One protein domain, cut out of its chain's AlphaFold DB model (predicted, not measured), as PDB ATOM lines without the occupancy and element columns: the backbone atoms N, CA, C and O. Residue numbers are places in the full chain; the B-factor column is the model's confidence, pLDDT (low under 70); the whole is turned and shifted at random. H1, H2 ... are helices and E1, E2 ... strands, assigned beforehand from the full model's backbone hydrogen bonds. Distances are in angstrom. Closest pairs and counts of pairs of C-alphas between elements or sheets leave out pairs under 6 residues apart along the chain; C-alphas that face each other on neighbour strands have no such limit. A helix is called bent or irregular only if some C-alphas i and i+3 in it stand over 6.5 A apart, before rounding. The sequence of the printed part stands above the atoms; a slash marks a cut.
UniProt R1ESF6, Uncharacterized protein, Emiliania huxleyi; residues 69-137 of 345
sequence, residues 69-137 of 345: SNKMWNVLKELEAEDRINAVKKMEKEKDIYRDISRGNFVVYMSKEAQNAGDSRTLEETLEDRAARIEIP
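This is residues 69 to 137 of the 345 residues of an uncharacterized protein of Emiliania huxleyi (UniProt R1ESF6). A small head sits at one end of a long helical arm: most of H1, residues 70 to 87, sticks out free, and the head is built round the two-stranded hairpin of E1 and E2. The short H2 packs at the end of the hairpin away from its turn, and H3 packs on E2. The printed part has 69 residues, with three named helices and two named strands in the order H1, E1, E2, H2, H3; the sheet, E1 - E2, is antiparallel and the class is mostly helix. The whole is loose, with a radius of gyration of the C-alphas of 14.4 A, and elongated, spanning 49 by 28 by 17 A, the arm making the length.

The sheet is made of E1, residues 98 to 102, 12.0 A long from first to last C-alpha, and E2, residues 105 to 109, 12.8 A long. C-alpha 98 is at (7.395, 38.007, 65.954). Before them comes H1, residues 70 to 94, 35.8 A long, which begins with C-alpha 70 at (21.029, 17.307, 90.899). After them come H2, residues 112 to 117, 8.6 A long, and H3, residues 123 to 133, 14.1 A long, which ends with C-alpha 133 at (2.768, 26.961, 61.819). H3 is irregular: C-alphas 125 and 128 are 7.6 A apart.

E1 and E2 are a hairpin, antiparallel at 148 degrees between their directions. N 100 and O 107 are within hydrogen-bond range at 2.9 A, as are N 109 and O 98 at 2.8 A. Residues 107 to 108 of E2 also pair, antiparallel, with residues 121 to 122, just before H3. The closest C-alphas of E2 and H3 are those of Val 107 and Leu 123, 6.0 A apart; E1 and H3 are apart. Those of E2 and H2 are Tyr 109 and Gln 115, 5.3 A, and those of E1 and H2 are Tyr 98 and Lys 112, 7.4 A. H1 and H3 are close but not clearly touching, with the C-alphas of Glu 92 and Arg 130 closest at 7.8 A; their lines are about perpendicular, only just, at 70.4 degrees. H1 and H2 are apart. Every O i to N i+4 pair is within hydrogen-bond range in H1 and H2, and 5 of 7 in H3.

The two C-alphas farthest apart are those of Ser 69 and Ala 117, 49.5 A. Without residues 69 to 87, which stand free, the body spans 28 by 20 by 15 A. The printed part has no cut, and its four links are tight. The mean pLDDT of the printed part is 72.8; residues 69 to 88, 91, 104 and 136 to 137 are under 70.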
ATOM      1  N   SER A  69      25.897  16.776  90.470       42.53
ATOM      2  CA  SER A  69      24.808  16.751  91.441       42.53
ATOM      3  C   SER A  69      23.501  17.176  90.767       42.53
ATOM      4  O   SER A  69      23.529  17.884  89.760       42.53
ATOM      5  N   ASN A  70      22.349  16.844  91.361       40.28
ATOM      6  CA  ASN A  70      21.029  17.307  90.899       40.28
ATOM      7  C   ASN A  70      20.954  18.831  90.656       40.28
ATOM      8  O   ASN A  70      20.141  19.282  89.861       40.28
ATOM      9  N   LYS A  71      21.816  19.632  91.297       41.12
ATOM     10  CA  LYS A  71      21.914  21.080  91.060       41.12
ATOM     11  C   LYS A  71      22.577  21.417  89.723       41.12
ATOM     12  O   LYS A  71      22.106  22.308  89.037       41.12
ATOM     13  N   MET A  72      23.623  20.684  89.333       39.50
ATOM     14  CA  MET A  72      24.214  20.792  87.993       39.50
ATOM     15  C   MET A  72      23.225  20.298  86.929       39.50
ATOM     16  O   MET A  72      23.166  20.852  85.841       39.50
ATOM     17  N   TRP A  73      22.396  19.306  87.277       39.00
ATOM     18  CA  TRP A  73      21.311  18.852  86.409       39.00
ATOM     19  C   TRP A  73      20.246  19.947  86.209       39.00
ATOM     20  O   TRP A  73      19.749  20.145  85.110       39.00
ATOM     21  N   ASN A  74      19.928  20.729  87.242       42.25
ATOM     22  CA  ASN A  74      19.015  21.863  87.087       42.25
ATOM     23  C   ASN A  74      19.617  22.994  86.234       42.25
ATOM     24  O   ASN A  74      18.913  23.534  85.396       42.25
ATOM     25  N   VAL A  75      20.917  23.282  86.366       41.09
ATOM     26  CA  VAL A  75      21.609  24.271  85.511       41.09
ATOM     27  C   VAL A  75      21.649  23.823  84.046       41.09
ATOM     28  O   VAL A  75      21.410  24.615  83.145       41.09
ATOM     29  N   LEU A  76      21.904  22.538  83.789       37.31
ATOM     30  CA  LEU A  76      21.844  21.981  82.435       37.31
ATOM     31  C   LEU A  76      20.418  22.029  81.855       37.31
ATOM     32  O   LEU A  76      20.271  22.276  80.667       37.31
ATOM     33  N   LYS A  77      19.379  21.861  82.685       40.34
ATOM     34  CA  LYS A  77      17.978  22.064  82.272       40.34
ATOM     35  C   LYS A  77      17.653  23.525  81.961       40.34
ATOM     36  O   LYS A  77      16.834  23.772  81.085       40.34
ATOM     37  N   GLU A  78      18.256  24.474  82.674       41.62
ATOM     38  CA  GLU A  78      18.108  25.910  82.402       41.62
ATOM     39  C   GLU A  78      18.783  26.293  81.075       41.62
ATOM     40  O   GLU A  78      18.157  26.955  80.254       41.62
ATOM     41  N   LEU A  79      19.993  25.785  80.810       41.28
ATOM     42  CA  LEU A  79      20.680  25.961  79.519       41.28
ATOM     43  C   LEU A  79      19.909  25.304  78.363       41.28
ATOM     44  O   LEU A  79      19.721  25.904  77.310       41.28
ATOM     45  N   GLU A  80      19.387  24.095  78.578       39.19
ATOM     46  CA  GLU A  80      18.535  23.413  77.602       39.19
ATOM     47  C   GLU A  80      17.222  24.178  77.351       39.19
ATOM     48  O   GLU A  80      16.703  24.168  76.235       39.19
ATOM     49  N   ALA A  81      16.677  24.869  78.358       45.91
ATOM     50  CA  ALA A  81      15.510  25.730  78.190       45.91
ATOM     51  C   ALA A  81      15.834  26.979  77.351       45.91
ATOM     52  O   ALA A  81      15.042  27.323  76.475       45.91
ATOM     53  N   GLU A  82      16.992  27.611  77.553       50.28
ATOM     54  CA  GLU A  82      17.461  28.755  76.757       50.28
ATOM     55  C   GLU A  82      17.681  28.374  75.282       50.28
ATOM     56  O   GLU A  82      17.174  29.043  74.376       50.28
ATOM     57  N   ASP A  83      18.335  27.238  75.024       49.00
ATOM     58  CA  ASP A  83      18.532  26.713  73.667       49.00
ATOM     59  C   ASP A  83      17.197  26.417  72.969       49.00
ATOM     60  O   ASP A  83      17.013  26.730  71.789       49.00
ATOM     61  N   ARG A  84      16.224  25.866  73.704       47.78
ATOM     62  CA  ARG A  84      14.872  25.596  73.192       47.78
ATOM     63  C   ARG A  84      14.088  26.880  72.907       47.78
ATOM     64  O   ARG A  84      13.399  26.939  71.889       47.78
ATOM     65  N   ILE A  85      14.212  27.912  73.745       60.16
ATOM     66  CA  ILE A  85      13.627  29.240  73.488       60.16
ATOM     67  C   ILE A  85      14.229  29.838  72.212       60.16
ATOM     68  O   ILE A  85      13.493  30.308  71.343       60.16
ATOM     69  N   ASN A  86      15.553  29.784  72.061       61.75
ATOM     70  CA  ASN A  86      16.249  30.318  70.890       61.75
ATOM     71  C   ASN A  86      15.897  29.560  69.603       61.75
ATOM     72  O   ASN A  86      15.691  30.181  68.556       61.75
ATOM     73  N   ALA A  87      15.755  28.235  69.679       58.53
ATOM     74  CA  ALA A  87      15.295  27.417  68.563       58.53
ATOM     75  C   ALA A  87      13.879  27.817  68.121       58.53
ATOM     76  O   ALA A  87      13.646  28.032  66.931       58.53
ATOM     77  N   VAL A  88      12.945  27.980  69.064       64.44
ATOM     78  CA  VAL A  88      11.575  28.412  68.750       64.44
ATOM     79  C   VAL A  88      11.540  29.826  68.181       64.44
ATOM     80  O   VAL A  88      10.892  30.034  67.159       64.44
ATOM     81  N   LYS A  89      12.299  30.775  68.743       73.00
ATOM     82  CA  LYS A  89      12.434  32.131  68.181       73.00
ATOM     83  C   LYS A  89      12.919  32.099  66.727       73.00
ATOM     84  O   LYS A  89      12.457  32.886  65.902       73.00
ATOM     85  N   LYS A  90      13.838  31.188  66.394       72.38
ATOM     86  CA  LYS A  90      14.323  31.008  65.020       72.38
ATOM     87  C   LYS A  90      13.236  30.442  64.100       72.38
ATOM     88  O   LYS A  90      13.013  31.010  63.037       72.38
ATOM     89  N   MET A  91      12.540  29.385  64.524       68.06
ATOM     90  CA  MET A  91      11.451  28.774  63.747       68.06
ATOM     91  C   MET A  91      10.286  29.743  63.517       68.06
ATOM     92  O   MET A  91       9.726  29.802  62.430       68.06
ATOM     93  N   GLU A  92       9.946  30.557  64.512       81.12
ATOM     94  CA  GLU A  92       8.934  31.604  64.375       81.12
ATOM     95  C   GLU A  92       9.361  32.688  63.394       81.12
ATOM     96  O   GLU A  92       8.585  33.045  62.511       81.12
ATOM     97  N   LYS A  93      10.614  33.143  63.469       84.31
ATOM     98  CA  LYS A  93      11.162  34.114  62.518       84.31
ATOM     99  C   LYS A  93      11.151  33.585  61.080       84.31
ATOM    100  O   LYS A  93      10.879  34.347  60.157       84.31
ATOM    101  N   GLU A  94      11.423  32.297  60.882       82.50
ATOM    102  CA  GLU A  94      11.324  31.626  59.574       82.50
ATOM    103  C   GLU A  94       9.879  31.570  59.047       82.50
ATOM    104  O   GLU A  94       9.668  31.510  57.836       82.50
ATOM    105  N   LYS A  95       8.885  31.634  59.939       84.75
ATOM    106  CA  LYS A  95       7.449  31.668  59.623       84.75
ATOM    107  C   LYS A  95       6.844  33.077  59.722       84.75
ATOM    108  O   LYS A  95       5.621  33.200  59.765       84.75
ATOM    109  N   ASP A  96       7.683  34.113  59.742       88.62
ATOM    110  CA  ASP A  96       7.293  35.530  59.839       88.62
ATOM    111  C   ASP A  96       6.497  35.887  61.113       88.62
ATOM    112  O   ASP A  96       5.700  36.818  61.132       88.62
ATOM    113  N   ILE A  97       6.703  35.142  62.201       87.06
ATOM    114  CA  ILE A  97       6.076  35.371  63.506       87.06
ATOM    115  C   ILE A  97       7.065  36.122  64.402       87.06
ATOM    116  O   ILE A  97       8.237  35.753  64.506       87.06
ATOM    117  N   TYR A  98       6.580  37.156  65.089       88.00
ATOM    118  CA  TYR A  98       7.395  38.007  65.954       88.00
ATOM    119  C   TYR A  98       6.833  38.047  67.369       88.00
ATOM    120  O   TYR A  98       5.630  38.198  67.564       88.00
ATOM    121  N   ARG A  99       7.717  37.946  68.361       85.44
ATOM    122  CA  ARG A  99       7.389  38.134  69.777       85.44
ATOM    123  C   ARG A  99       7.866  39.501  70.241       85.44
ATOM    124  O   ARG A  99       8.944  39.927  69.829       85.44
ATOM    125  N   ASP A 100       7.106  40.135  71.122       85.88
ATOM    126  CA  ASP A 100       7.477  41.409  71.737       85.88
ATOM    127  C   ASP A 100       6.864  41.554  73.141       85.88
ATOM    128  O   ASP A 100       6.005  40.767  73.551       85.88
ATOM    129  N   ILE A 101       7.303  42.570  73.881       82.62
ATOM    130  CA  ILE A 101       6.735  42.976  75.166       82.62
ATOM    131  C   ILE A 101       6.164  44.381  75.000       82.62
ATOM    132  O   ILE A 101       6.869  45.384  75.086       82.62
ATOM    133  N   SER A 102       4.852  44.460  74.790       77.75
ATOM    134  CA  SER A 102       4.148  45.728  74.607       77.75
ATOM    135  C   SER A 102       3.401  46.099  75.882       77.75
ATOM    136  O   SER A 102       2.548  45.351  76.360       77.75
ATOM    137  N   ARG A 103       3.728  47.263  76.459       76.25
ATOM    138  CA  ARG A 103       3.101  47.797  77.690       76.25
ATOM    139  C   ARG A 103       3.080  46.796  78.862       76.25
ATOM    140  O   ARG A 103       2.111  46.743  79.612       76.25
ATOM    141  N   GLY A 104       4.142  46.002  79.008       69.38
ATOM    142  CA  GLY A 104       4.270  44.997  80.072       69.38
ATOM    143  C   GLY A 104       3.553  43.670  79.801       69.38
ATOM    144  O   GLY A 104       3.609  42.783  80.649       69.38
ATOM    145  N   ASN A 105       2.923  43.506  78.634       77.94
ATOM    146  CA  ASN A 105       2.290  42.258  78.218       77.94
ATOM    147  C   ASN A 105       3.120  41.553  77.145       77.94
ATOM    148  O   ASN A 105       3.632  42.183  76.219       77.94
ATOM    149  N   PHE A 106       3.204  40.229  77.254       84.62
ATOM    150  CA  PHE A 106       3.838  39.379  76.255       84.62
ATOM    151  C   PHE A 106       2.913  39.214  75.056       84.62
ATOM    152  O   PHE A 106       1.842  38.612  75.169       84.62
ATOM    153  N   VAL A 107       3.332  39.753  73.916       90.06
ATOM    154  CA  VAL A 107       2.526  39.782  72.702       90.06
ATOM    155  C   VAL A 107       3.231  39.120  71.528       90.06
ATOM    156  O   VAL A 107       4.452  38.951  71.493       90.06
ATOM    157  N   VAL A 108       2.420  38.734  70.555       90.94
ATOM    158  CA  VAL A 108       2.818  38.040  69.342       90.94
ATOM    159  C   VAL A 108       2.170  38.720  68.144       90.94
ATOM    160  O   VAL A 108       0.967  38.984  68.137       90.94
ATOM    161  N   TYR A 109       2.970  38.930  67.107       91.12
ATOM    162  CA  TYR A 109       2.535  39.341  65.782       91.12
ATOM    163  C   TYR A 109       2.656  38.148  64.835       91.12
ATOM    164  O   TYR A 109       3.732  37.570  64.681       91.12
ATOM    165  N   MET A 110       1.545  37.761  64.207       90.25
ATOM    166  CA  MET A 110       1.466  36.556  63.363       90.25
ATOM    167  C   MET A 110       1.955  36.770  61.919       90.25
ATOM    168  O   MET A 110       1.866  35.846  61.105       90.25
ATOM    169  N   SER A 111       2.408  37.979  61.598       89.31
ATOM    170  CA  SER A 111       3.101  38.358  60.364       89.31
ATOM    171  C   SER A 111       3.828  39.689  60.580       89.31
ATOM    172  O   SER A 111       3.500  40.452  61.498       89.31
ATOM    173  N   LYS A 112       4.760  40.029  59.691       87.44
ATOM    174  CA  LYS A 112       5.386  41.357  59.648       87.44
ATOM    175  C   LYS A 112       4.379  42.466  59.350       87.44
ATOM    176  O   LYS A 112       4.511  43.589  59.828       87.44
ATOM    177  N   GLU A 113       3.349  42.156  58.570       87.06
ATOM    178  CA  GLU A 113       2.243  43.070  58.273       87.06
ATOM    179  C   GLU A 113       1.422  43.368  59.532       87.06
ATOM    180  O   GLU A 113       1.138  44.533  59.805       87.06
ATOM    181  N   ALA A 114       1.122  42.343  60.339       86.31
ATOM    182  CA  ALA A 114       0.457  42.506  61.630       86.31
ATOM    183  C   ALA A 114       1.315  43.327  62.603       86.31
ATOM    184  O   ALA A 114       0.794  44.188  63.309       86.31
ATOM    185  N   GLN A 115       2.639  43.130  62.582       87.88
ATOM    186  CA  GLN A 115       3.575  43.946  63.356       87.88
ATOM    187  C   GLN A 115       3.521  45.424  62.952       87.88
ATOM    188  O   GLN A 115       3.386  46.291  63.813       87.88
ATOM    189  N   ASN A 116       3.550  45.717  61.649       87.19
ATOM    190  CA  ASN A 116       3.461  47.087  61.138       87.19
ATOM    191  C   ASN A 116       2.096  47.739  61.415       87.19
ATOM    192  O   ASN A 116       2.023  48.950  61.606       87.19
ATOM    193  N   ALA A 117       1.022  46.946  61.435       86.19
ATOM    194  CA  ALA A 117      -0.329  47.399  61.756       86.19
ATOM    195  C   ALA A 117      -0.583  47.547  63.269       86.19
ATOM    196  O   ALA A 117      -1.610  48.100  63.660       86.19
ATOM    197  N   GLY A 118       0.324  47.055  64.122       83.81
ATOM    198  CA  GLY A 118       0.123  46.998  65.571       83.81
ATOM    199  C   GLY A 118      -0.936  45.980  66.015       83.81
ATOM    200  O   GLY A 118      -1.410  46.069  67.146       83.81
ATOM    201  N   ASP A 119      -1.303  45.022  65.156       87.94
ATOM    202  CA  ASP A 119      -2.267  43.953  65.454       87.94
ATOM    203  C   ASP A 119      -1.580  42.835  66.250       87.94
ATOM    204  O   ASP A 119      -1.081  41.844  65.709       87.94
ATOM    205  N   SER A 120      -1.471  43.062  67.558       87.38
ATOM    206  CA  SER A 120      -0.827  42.161  68.511       87.38
ATOM    207  C   SER A 120      -1.845  41.285  69.237       87.38
ATOM    208  O   SER A 120      -2.883  41.788  69.671       87.38
ATOM    209  N   ARG A 121      -1.504  40.019  69.479       89.12
ATOM    210  CA  ARG A 121      -2.297  39.077  70.292       89.12
ATOM    211  C   ARG A 121      -1.461  38.480  71.414       89.12
ATOM    212  O   ARG A 121      -0.234  38.562  71.364       89.12
ATOM    213  N   THR A 122      -2.087  37.886  72.427       89.25
ATOM    214  CA  THR A 122      -1.323  37.271  73.527       89.25
ATOM    215  C   THR A 122      -0.692  35.934  73.119       89.25
ATOM    216  O   THR A 122      -1.003  35.352  72.071       89.25
ATOM    217  N   LEU A 123       0.214  35.428  73.960       85.25
ATOM    218  CA  LEU A 123       0.800  34.097  73.787       85.25
ATOM    219  C   LEU A 123      -0.269  32.999  73.820       85.25
ATOM    220  O   LEU A 123      -0.221  32.078  73.012       85.25
ATOM    221  N   GLU A 124      -1.258  33.115  74.704       86.12
ATOM    222  CA  GLU A 124      -2.337  32.137  74.863       86.12
ATOM    223  C   GLU A 124      -3.273  32.124  73.650       86.12
ATOM    224  O   GLU A 124      -3.650  31.052  73.177       86.12
ATOM    225  N   GLU A 125      -3.607  33.304  73.119       87.56
ATOM    226  CA  GLU A 125      -4.479  33.468  71.949       87.56
ATOM    227  C   GLU A 125      -3.854  32.921  70.661       87.56
ATOM    228  O   GLU A 125      -4.564  32.467  69.768       87.56
ATOM    229  N   THR A 126      -2.525  32.964  70.556       88.88
ATOM    230  CA  THR A 126      -1.788  32.554  69.350       88.88
ATOM    231  C   THR A 126      -1.157  31.171  69.459       88.88
ATOM    232  O   THR A 126      -0.618  30.672  68.473       88.88
ATOM    233  N   LEU A 127      -1.239  30.525  70.626       86.50
ATOM    234  CA  LEU A 127      -0.531  29.283  70.933       86.50
ATOM    235  C   LEU A 127      -0.825  28.162  69.927       86.50
ATOM    236  O   LEU A 127       0.092  27.480  69.478       86.50
ATOM    237  N   GLU A 128      -2.097  27.966  69.580       86.12
ATOM    238  CA  GLU A 128      -2.530  26.885  68.687       86.12
ATOM    239  C   GLU A 128      -2.100  27.130  67.238       86.12
ATOM    240  O   GLU A 128      -1.473  26.267  66.623       86.12
ATOM    241  N   ASP A 129      -2.330  28.343  66.735       87.56
ATOM    242  CA  ASP A 129      -1.938  28.741  65.383       87.56
ATOM    243  C   ASP A 129      -0.413  28.756  65.211       87.56
ATOM    244  O   ASP A 129       0.107  28.349  64.169       87.56
ATOM    245  N   ARG A 130       0.329  29.201  66.232       91.06
ATOM    246  CA  ARG A 130       1.797  29.184  66.221       91.06
ATOM    247  C   ARG A 130       2.337  27.769  66.242       91.06
ATOM    248  O   ARG A 130       3.174  27.459  65.402       91.06
ATOM    249  N   ALA A 131       1.844  26.927  67.153       78.69
ATOM    250  CA  ALA A 131       2.226  25.520  67.253       78.69
ATOM    251  C   ALA A 131       2.037  24.797  65.912       78.69
ATOM    252  O   ALA A 131       2.948  24.109  65.450       78.69
ATOM    253  N   ALA A 132       0.906  25.035  65.239       82.69
ATOM    254  CA  ALA A 132       0.633  24.488  63.916       82.69
ATOM    255  C   ALA A 132       1.593  25.026  62.837       82.69
ATOM    256  O   ALA A 132       2.082  24.256  62.014       82.69
ATOM    257  N   ARG A 133       1.899  26.332  62.834       84.81
ATOM    258  CA  ARG A 133       2.768  26.961  61.819       84.81
ATOM    259  C   ARG A 133       4.242  26.576  61.923       84.81
ATOM    260  O   ARG A 133       4.903  26.476  60.886       84.81
ATOM    261  N   ILE A 134       4.754  26.402  63.142       79.44
ATOM    262  CA  ILE A 134       6.143  25.981  63.406       79.44
ATOM    263  C   ILE A 134       6.275  24.465  63.606       79.44
ATOM    264  O   ILE A 134       7.371  23.993  63.885       79.44
ATOM    265  N   GLU A 135       5.174  23.720  63.454       78.50
ATOM    266  CA  GLU A 135       5.125  22.252  63.483       78.50
ATOM    267  C   GLU A 135       5.638  21.638  64.804       78.50
ATOM    268  O   GLU A 135       6.344  20.631  64.821       78.50
ATOM    269  N   ILE A 136       5.254  22.232  65.941       66.12
ATOM    270  CA  ILE A 136       5.603  21.760  67.294       66.12
ATOM    271  C   ILE A 136       4.326  21.456  68.083       66.12
ATOM    272  O   ILE A 136       3.359  22.208  67.974       66.12
ATOM    273  N   PRO A 137       4.295  20.408  68.933       67.25
ATOM    274  CA  PRO A 137       3.153  20.152  69.805       67.25
ATOM    275  C   PRO A 137       2.808  21.351  70.699       67.25
ATOM    276  O   PRO A 137       3.686  21.949  71.332       67.25
TER     277      PRO A 137